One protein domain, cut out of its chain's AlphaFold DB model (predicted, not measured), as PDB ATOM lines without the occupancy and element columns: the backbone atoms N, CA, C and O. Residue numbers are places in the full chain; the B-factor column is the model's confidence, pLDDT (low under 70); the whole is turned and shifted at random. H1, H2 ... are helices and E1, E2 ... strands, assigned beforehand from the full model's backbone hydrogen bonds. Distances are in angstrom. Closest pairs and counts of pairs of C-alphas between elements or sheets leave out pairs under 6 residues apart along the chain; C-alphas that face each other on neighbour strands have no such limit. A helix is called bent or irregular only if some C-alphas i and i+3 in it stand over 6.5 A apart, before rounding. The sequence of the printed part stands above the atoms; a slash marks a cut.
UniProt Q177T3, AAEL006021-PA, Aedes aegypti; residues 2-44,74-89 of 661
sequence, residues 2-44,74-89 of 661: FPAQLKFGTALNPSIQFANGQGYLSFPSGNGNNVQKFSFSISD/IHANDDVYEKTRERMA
ATOM      1  N   PHE A   2       8.065  15.844  28.010       32.94
ATOM      2  CA  PHE A   2       9.327  16.207  27.339       32.94
ATOM      3  C   PHE A   2       9.326  17.688  26.912       32.94
ATOM      4  O   PHE A   2       8.644  18.031  25.947       32.94
ATOM      5  N   PRO A   3      10.073  18.574  27.597       44.12
ATOM      6  CA  PRO A   3      10.226  19.970  27.199       44.12
ATOM      7  C   PRO A   3      11.475  20.160  26.318       44.12
ATOM      8  O   PRO A   3      12.571  20.377  26.824       44.12
ATOM      9  N   ALA A   4      11.319  20.096  24.991       35.12
ATOM     10  CA  ALA A   4      12.417  20.328  24.042       35.12
ATOM     11  C   ALA A   4      11.940  21.002  22.736       35.12
ATOM     12  O   ALA A   4      11.840  20.364  21.689       35.12
ATOM     13  N   GLN A   5      11.655  22.311  22.771       42.66
ATOM     14  CA  GLN A   5      11.474  23.093  21.537       42.66
ATOM     15  C   GLN A   5      12.833  23.434  20.908       42.66
ATOM     16  O   GLN A   5      13.378  24.512  21.135       42.66
ATOM     17  N   LEU A   6      13.354  22.550  20.056       39.94
ATOM     18  CA  LEU A   6      14.429  22.901  19.124       39.94
ATOM     19  C   LEU A   6      13.853  23.687  17.934       39.94
ATOM     20  O   LEU A   6      13.529  23.133  16.887       39.94
ATOM     21  N   LYS A   7      13.704  25.004  18.117       51.06
ATOM     22  CA  LYS A   7      13.327  25.958  17.064       51.06
ATOM     23  C   LYS A   7      14.565  26.629  16.468       51.06
ATOM     24  O   LYS A   7      15.056  27.606  17.023       51.06
ATOM     25  N   PHE A   8      14.980  26.187  15.285       46.44
ATOM     26  CA  PHE A   8      15.801  26.988  14.373       46.44
ATOM     27  C   PHE A   8      15.270  26.817  12.949       46.44
ATOM     28  O   PHE A   8      15.229  25.706  12.427       46.44
ATOM     29  N   GLY A   9      14.821  27.913  12.336       37.12
ATOM     30  CA  GLY A   9      14.171  27.871  11.027       37.12
ATOM     31  C   GLY A   9      13.871  29.257  10.470       37.12
ATOM     32  O   GLY A   9      12.793  29.802  10.688       37.12
ATOM     33  N   THR A  10      14.821  29.807   9.717       52.28
ATOM     34  CA  THR A  10      14.513  30.729   8.614       52.28
ATOM     35  C   THR A  10      14.166  29.901   7.369       52.28
ATOM     36  O   THR A  10      14.486  28.713   7.302       52.28
ATOM     37  N   ALA A  11      13.516  30.506   6.369       54.66
ATOM     38  CA  ALA A  11      12.889  29.802   5.237       54.66
ATOM     39  C   ALA A  11      13.839  29.053   4.262       54.66
ATOM     40  O   ALA A  11      13.392  28.573   3.224       54.66
ATOM     41  N   LEU A  12      15.136  28.954   4.576       60.97
ATOM     42  CA  LEU A  12      16.173  28.334   3.741       60.97
ATOM     43  C   LEU A  12      16.764  27.042   4.331       60.97
ATOM     44  O   LEU A  12      17.544  26.382   3.651       60.97
ATOM     45  N   ASN A  13      16.393  26.658   5.557       75.50
ATOM     46  CA  ASN A  13      16.927  25.464   6.219       75.50
ATOM     47  C   ASN A  13      15.877  24.342   6.304       75.50
ATOM     48  O   ASN A  13      14.709  24.627   6.594       75.50
ATOM     49  N   PRO A  14      16.262  23.064   6.117       85.31
ATOM     50  CA  PRO A  14      15.380  21.949   6.425       85.31
ATOM     51  C   PRO A  14      15.102  21.909   7.934       85.31
ATOM     52  O   PRO A  14      16.001  22.117   8.748       85.31
ATOM     53  N   SER A  15      13.853  21.653   8.315       86.75
ATOM     54  CA  SER A  15      13.415  21.658   9.715       86.75
ATOM     55  C   SER A  15      12.426  20.534  10.013       86.75
ATOM     56  O   SER A  15      11.709  20.054   9.134       86.75
ATOM     57  N   ILE A  16      12.403  20.111  11.276       92.31
ATOM     58  CA  ILE A  16      11.498  19.094  11.807       92.31
ATOM     59  C   ILE A  16      10.762  19.664  13.022       92.31
ATOM     60  O   ILE A  16      11.377  20.250  13.912       92.31
ATOM     61  N   GLN A  17       9.442  19.508  13.055       90.00
ATOM     62  CA  GLN A  17       8.591  19.949  14.156       90.00
ATOM     63  C   GLN A  17       7.804  18.760  14.702       90.00
ATOM     64  O   GLN A  17       7.097  18.095  13.951       90.00
ATOM     65  N   PHE A  18       7.883  18.532  16.012       90.06
ATOM     66  CA  PHE A  18       7.125  17.500  16.720       90.06
ATOM     67  C   PHE A  18       5.918  18.110  17.446       90.06
ATOM     68  O   PHE A  18       6.013  19.202  18.009       90.06
ATOM     69  N   ALA A  19       4.795  17.394  17.451       85.06
ATOM     70  CA  ALA A  19       3.553  17.760  18.123       85.06
ATOM     71  C   ALA A  19       2.800  16.487  18.562       85.06
ATOM     72  O   ALA A  19       2.073  15.893  17.774       85.06
ATOM     73  N   ASN A  20       2.993  16.067  19.819       81.50
ATOM     74  CA  ASN A  20       2.229  15.017  20.520       81.50
ATOM     75  C   ASN A  20       1.883  13.770  19.672       81.50
ATOM     76  O   ASN A  20       0.718  13.501  19.398       81.50
ATOM     77  N   GLY A  21       2.897  13.009  19.249       83.19
ATOM     78  CA  GLY A  21       2.712  11.792  18.441       83.19
ATOM     79  C   GLY A  21       2.540  12.040  16.937       83.19
ATOM     80  O   GLY A  21       2.506  11.094  16.158       83.19
ATOM     81  N   GLN A  22       2.497  13.295  16.493       90.12
ATOM     82  CA  GLN A  22       2.587  13.678  15.084       90.12
ATOM     83  C   GLN A  22       3.632  14.785  14.885       90.12
ATOM     84  O   GLN A  22       4.350  15.169  15.814       90.12
ATOM     85  N   GLY A  23       3.762  15.280  13.658       92.44
ATOM     86  CA  GLY A  23       4.658  16.379  13.337       92.44
ATOM     87  C   GLY A  23       4.760  16.656  11.844       92.44
ATOM     88  O   GLY A  23       4.002  16.116  11.037       92.44
ATOM     89  N   TYR A  24       5.713  17.516  11.485       90.12
ATOM     90  CA  TYR A  24       6.002  17.869  10.100       90.12
ATOM     91  C   TYR A  24       7.505  17.971   9.837       90.12
ATOM     92  O   TYR A  24       8.249  18.552  10.628       90.12
ATOM     93  N   LEU A  25       7.927  17.449   8.689       90.19
ATOM     94  CA  LEU A  25       9.187  17.779   8.033       90.19
ATOM     95  C   LEU A  25       8.943  18.947   7.072       90.19
ATOM     96  O   LEU A  25       7.881  19.021   6.457       90.19
ATOM     97  N   SER A  26       9.931  19.818   6.908       86.69
ATOM     98  CA  SER A  26       9.879  20.976   6.014       86.69
ATOM     99  C   SER A  26      11.210  21.120   5.284       86.69
ATOM    100  O   SER A  26      12.244  21.262   5.935       86.69
ATOM    101  N   PHE A  27      11.194  21.112   3.951       86.69
ATOM    102  CA  PHE A  27      12.381  21.214   3.095       86.69
ATOM    103  C   PHE A  27      12.260  22.402   2.122       86.69
ATOM    104  O   PHE A  27      11.195  22.577   1.525       86.69
ATOM    105  N   PRO A  28      13.315  23.206   1.901       81.12
ATOM    106  CA  PRO A  28      13.298  24.252   0.876       81.12
ATOM    107  C   PRO A  28      13.100  23.654  -0.526       81.12
ATOM    108  O   PRO A  28      13.842  22.760  -0.931       81.12
ATOM    109  N   SER A  29      12.120  24.149  -1.287       72.94
ATOM    110  CA  SER A  29      11.949  23.783  -2.698       72.94
ATOM    111  C   SER A  29      12.817  24.684  -3.578       72.94
ATOM    112  O   SER A  29      12.792  25.904  -3.425       72.94
ATOM    113  N   GLY A  30      13.528  24.113  -4.557       63.09
ATOM    114  CA  GLY A  30      14.341  24.890  -5.509       63.09
ATOM    115  C   GLY A  30      13.534  25.861  -6.387       63.09
ATOM    116  O   GLY A  30      14.094  26.782  -6.975       63.09
ATOM    117  N   ASN A  31      12.211  25.693  -6.442       58.47
ATOM    118  CA  ASN A  31      11.290  26.487  -7.251       58.47
ATOM    119  C   ASN A  31      10.565  27.552  -6.402       58.47
ATOM    120  O   ASN A  31       9.358  27.468  -6.198       58.47
ATOM    121  N   GLY A  32      11.317  28.553  -5.928       54.47
ATOM    122  CA  GLY A  32      10.816  29.861  -5.467       54.47
ATOM    123  C   GLY A  32       9.907  29.867  -4.228       54.47
ATOM    124  O   GLY A  32       8.712  29.604  -4.329       54.47
ATOM    125  N   ASN A  33      10.461  30.260  -3.072       58.91
ATOM    126  CA  ASN A  33       9.798  30.525  -1.773       58.91
ATOM    127  C   ASN A  33       8.906  29.417  -1.170       58.91
ATOM    128  O   ASN A  33       8.480  29.537  -0.023       58.91
ATOM    129  N   ASN A  34       8.638  28.334  -1.894       64.38
ATOM    130  CA  ASN A  34       7.825  27.221  -1.430       64.38
ATOM    131  C   ASN A  34       8.657  26.271  -0.562       64.38
ATOM    132  O   ASN A  34       9.750  25.849  -0.941       64.38
ATOM    133  N   VAL A  35       8.108  25.890   0.589       76.44
ATOM    134  CA  VAL A  35       8.692  24.892   1.491       76.44
ATOM    135  C   VAL A  35       7.874  23.610   1.359       76.44
ATOM    136  O   VAL A  35       6.688  23.595   1.684       76.44
ATOM    137  N   GLN A  36       8.493  22.533   0.875       82.31
ATOM    138  CA  GLN A  36       7.855  21.220   0.792       82.31
ATOM    139  C   GLN A  36       7.679  20.669   2.206       82.31
ATOM    140  O   GLN A  36       8.655  20.318   2.873       82.31
ATOM    141  N   LYS A  37       6.430  20.632   2.668       84.62
ATOM    142  CA  LYS A  37       6.062  20.222   4.022       84.62
ATOM    143  C   LYS A  37       5.388  18.853   3.989       84.62
ATOM    144  O   LYS A  37       4.339  18.716   3.370       84.62
ATOM    145  N   PHE A  38       5.958  17.869   4.675       88.62
ATOM    146  CA  PHE A  38       5.422  16.507   4.787       88.62
ATOM    147  C   PHE A  38       4.971  16.269   6.225       88.62
ATOM    148  O   PHE A  38       5.718  16.570   7.154       88.62
ATOM    149  N   SER A  39       3.769  15.733   6.436       90.56
ATOM    150  CA  SER A  39       3.347  15.325   7.784       90.56
ATOM    151  C   SER A  39       3.942  13.968   8.166       90.56
ATOM    152  O   SER A  39       4.302  13.170   7.302       90.56
ATOM    153  N   PHE A  40       4.058  13.699   9.463       93.88
ATOM    154  CA  PHE A  40       4.393  12.375   9.975       93.88
ATOM    155  C   PHE A  40       3.601  12.043  11.239       93.88
ATOM    156  O   PHE A  40       3.174  12.927  11.984       93.88
ATOM    157  N   SER A  41       3.449  10.749  11.494       93.44
ATOM    158  CA  SER A  41       2.953  10.175  12.744       93.44
ATOM    159  C   SER A  41       4.040   9.322  13.395       93.44
ATOM    160  O   SER A  41       4.844   8.692  12.710       93.44
ATOM    161  N   ILE A  42       4.087   9.317  14.721       92.75
ATOM    162  CA  ILE A  42       4.930   8.442  15.533       92.75
ATOM    163  C   ILE A  42       3.991   7.479  16.256       92.75
ATOM    164  O   ILE A  42       3.076   7.920  16.947       92.75
ATOM    165  N   SER A  43       4.218   6.178  16.093       91.19
ATOM    166  CA  SER A  43       3.569   5.132  16.889       91.19
ATOM    167  C   SER A  43       4.611   4.368  17.689       91.19
ATOM    168  O   SER A  43       5.778   4.319  17.293       91.19
ATOM    169  N   ASP A  44       4.180   3.664  18.724       88.06
ATOM    170  CA  ASP A  44       5.010   2.645  19.359       88.06
ATOM    171  C   ASP A  44       5.210   1.442  18.412       88.06
ATOM    172  O   ASP A  44       4.563   1.323  17.353       88.06
ATOM    173  N   ILE A  74       6.200   8.815   7.795       92.44
ATOM    174  CA  ILE A  74       5.960  10.004   6.966       92.44
ATOM    175  C   ILE A  74       4.720   9.741   6.099       92.44
ATOM    176  O   ILE A  74       4.519   8.621   5.622       92.44
ATOM    177  N   HIS A  75       3.877  10.753   5.914       86.88
ATOM    178  CA  HIS A  75       2.718  10.711   5.026       86.88
ATOM    179  C   HIS A  75       3.074  11.348   3.674       86.88
ATOM    180  O   HIS A  75       3.845  12.307   3.615       86.88
ATOM    181  N   ALA A  76       2.502  10.829   2.588       82.50
ATOM    182  CA  ALA A  76       2.602  11.456   1.275       82.50
ATOM    183  C   ALA A  76       1.552  12.571   1.131       82.50
ATOM    184  O   ALA A  76       0.441  12.451   1.644       82.50
ATOM    185  N   ASN A  77       1.912  13.642   0.422       78.25
ATOM    186  CA  ASN A  77       0.995  14.725   0.062       78.25
ATOM    187  C   ASN A  77       0.290  14.404  -1.267       78.25
ATOM    188  O   ASN A  77       0.827  13.642  -2.073       78.25
ATOM    189  N   ASP A  78      -0.835  15.064  -1.547       78.75
ATOM    190  CA  ASP A  78      -1.593  14.922  -2.804       78.75
ATOM    191  C   ASP A  78      -0.706  15.132  -4.046       78.75
ATOM    192  O   ASP A  78      -0.706  14.308  -4.956       78.75
ATOM    193  N   ASP A  79       0.172  16.140  -4.009       77.06
ATOM    194  CA  ASP A  79       1.270  16.387  -4.957       77.06
ATOM    195  C   ASP A  79       2.080  15.143  -5.359       77.06
ATOM    196  O   ASP A  79       2.555  15.043  -6.489       77.06
ATOM    197  N   VAL A  80       2.324  14.232  -4.412       79.38
ATOM    198  CA  VAL A  80       3.127  13.018  -4.611       79.38
ATOM    199  C   VAL A  80       2.279  11.931  -5.263       79.38
ATOM    200  O   VAL A  80       2.767  11.230  -6.151       79.38
ATOM    201  N   TYR A  81       1.007  11.816  -4.873       79.62
ATOM    202  CA  TYR A  81       0.055  10.910  -5.510       79.62
ATOM    203  C   TYR A  81      -0.228  11.321  -6.958       79.62
ATOM    204  O   TYR A  81      -0.178  10.468  -7.843       79.62
ATOM    205  N   GLU A  82      -0.434  12.613  -7.227       80.56
ATOM    206  CA  GLU A  82      -0.716  13.115  -8.575       80.56
ATOM    207  C   GLU A  82       0.490  12.928  -9.504       80.56
ATOM    208  O   GLU A  82       0.369  12.259 -10.524       80.56
ATOM    209  N   LYS A  83       1.699  13.342  -9.092       81.19
ATOM    210  CA  LYS A  83       2.939  13.113  -9.871       81.19
ATOM    211  C   LYS A  83       3.254  11.629 -10.091       81.19
ATOM    212  O   LYS A  83       3.964  11.280 -11.037       81.19
ATOM    213  N   THR A  84       2.751  10.742  -9.230       82.00
ATOM    214  CA  THR A  84       2.855   9.285  -9.416       82.00
ATOM    215  C   THR A  84       1.818   8.780 -10.422       82.00
ATOM    216  O   THR A  84       2.169   7.989 -11.296       82.00
ATOM    217  N   ARG A  85       0.576   9.284 -10.366       84.75
ATOM    218  CA  ARG A  85      -0.501   8.990 -11.328       84.75
ATOM    219  C   ARG A  85      -0.149   9.471 -12.739       84.75
ATOM    220  O   ARG A  85      -0.206   8.679 -13.673       84.75
ATOM    221  N   GLU A  86       0.295  10.721 -12.877       89.06
ATOM    222  CA  GLU A  86       0.800  11.308 -14.128       89.06
ATOM    223  C   GLU A  86       1.920  10.453 -14.732       89.06
ATOM    224  O   GLU A  86       1.889  10.111 -15.913       89.06
ATOM    225  N   ARG A  87       2.903  10.053 -13.911       85.19
ATOM    226  CA  ARG A  87       4.022   9.211 -14.350       85.19
ATOM    227  C   ARG A  87       3.564   7.820 -14.785       85.19
ATOM    228  O   ARG A  87       4.082   7.312 -15.775       85.19
ATOM    229  N   MET A  88       2.618   7.212 -14.070       81.94
ATOM    230  CA  MET A  88       2.057   5.905 -14.420       81.94
ATOM    231  C   MET A  88       1.308   5.971 -15.758       81.94
ATOM    232  O   MET A  88       1.613   5.190 -16.656       81.94
ATOM    233  N   ALA A  89       0.432   6.964 -15.942       86.12
ATOM    234  CA  ALA A  89      -0.287   7.191 -17.199       86.12
ATOM    235  C   ALA A  89       0.666   7.472 -18.378       86.12
ATOM    236  O   ALA A  89       0.516   6.894 -19.454       86.12
TER     237      ALA A  89
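This is residues 2 to 44 and 74 to 89 of the 661 residues of the protein "AAEL006021-PA" of Aedes aegypti (UniProt Q177T3). Three antiparallel strands, E1, E2 and E3, lie side by side as one small twisted sheet, with a loose run of residues 2 to 14 beyond its E1 edge and helix H1 reaching away on the E3 side, where residues 80 to 89 stick out free. No helix covers the sheet. The printed part has 59 residues, with three named strands and then one named helix in the order E1, E2, E3, H1, and its class is mixed, helices and strands. The sheet's order is E1, E2, E3. The whole is loose, with a radius of gyration of the C-alphas of 14.1 A, and flat in outline, spanning 47 by 33 by 10 A.

E1, residues 15 to 19, and E2, residues 22 to 28, form a hairpin with a tight link, antiparallel at 165 degrees between their directions. N 17 and O 24 are within hydrogen-bond range at 2.9 A, and N 19 and O 22 at 2.8 A. E2 and E3, residues 35 to 44, form a second hairpin with a short link, antiparallel at 152 degrees. Between them N 25 and O 38 are within hydrogen-bond range at 2.8 A, and the C-alphas of Gln 22 and Ser 41, which face each other, are 4.2 A apart. E1, E2 and E3 make a meander, each strand the antiparallel neighbour of the one before. E1 and E3 are the edge strands and E2 is the inner strand. The sheet is twisted, with C-alphas up to 4.4 A off its best plane. H1, residues 78 to 89, is not on the sheet, with 1 pair of C-alphas within 10 A, and is apart from E1 and E2. In H1 each O i to N i+4 pair is within hydrogen-bond range.

Residues 2 to 14 hold no named element. E1 begins with C-alpha 15 at (13.415, 21.658, 9.715) and has 5 residues. E2 has 7 residues and is 20.7 A long from first to last C-alpha. E3, the longest strand with 10 residues, is 28.8 A long and ends with C-alpha 44 at (5.010, 2.645, 19.359). H1 has 12 residues, is 16.4 A long, is not bent, and ends with C-alpha 89 at (-0.287, 7.191, -17.199).

The two C-alphas farthest apart are those of Pro 3 and Ala 89, at 47.4 A. Without residues 80 to 89, the body spans 36 by 26 by 10 A. Residues 45 to 73 are not printed, and C-alphas 44 and 74 are 14.4 A apart across this cut, which lies in the link from E3 to H1. The mean pLDDT of the printed part is 75.7, and residues 2 to 12 and 30 to 34 of this model are under 70.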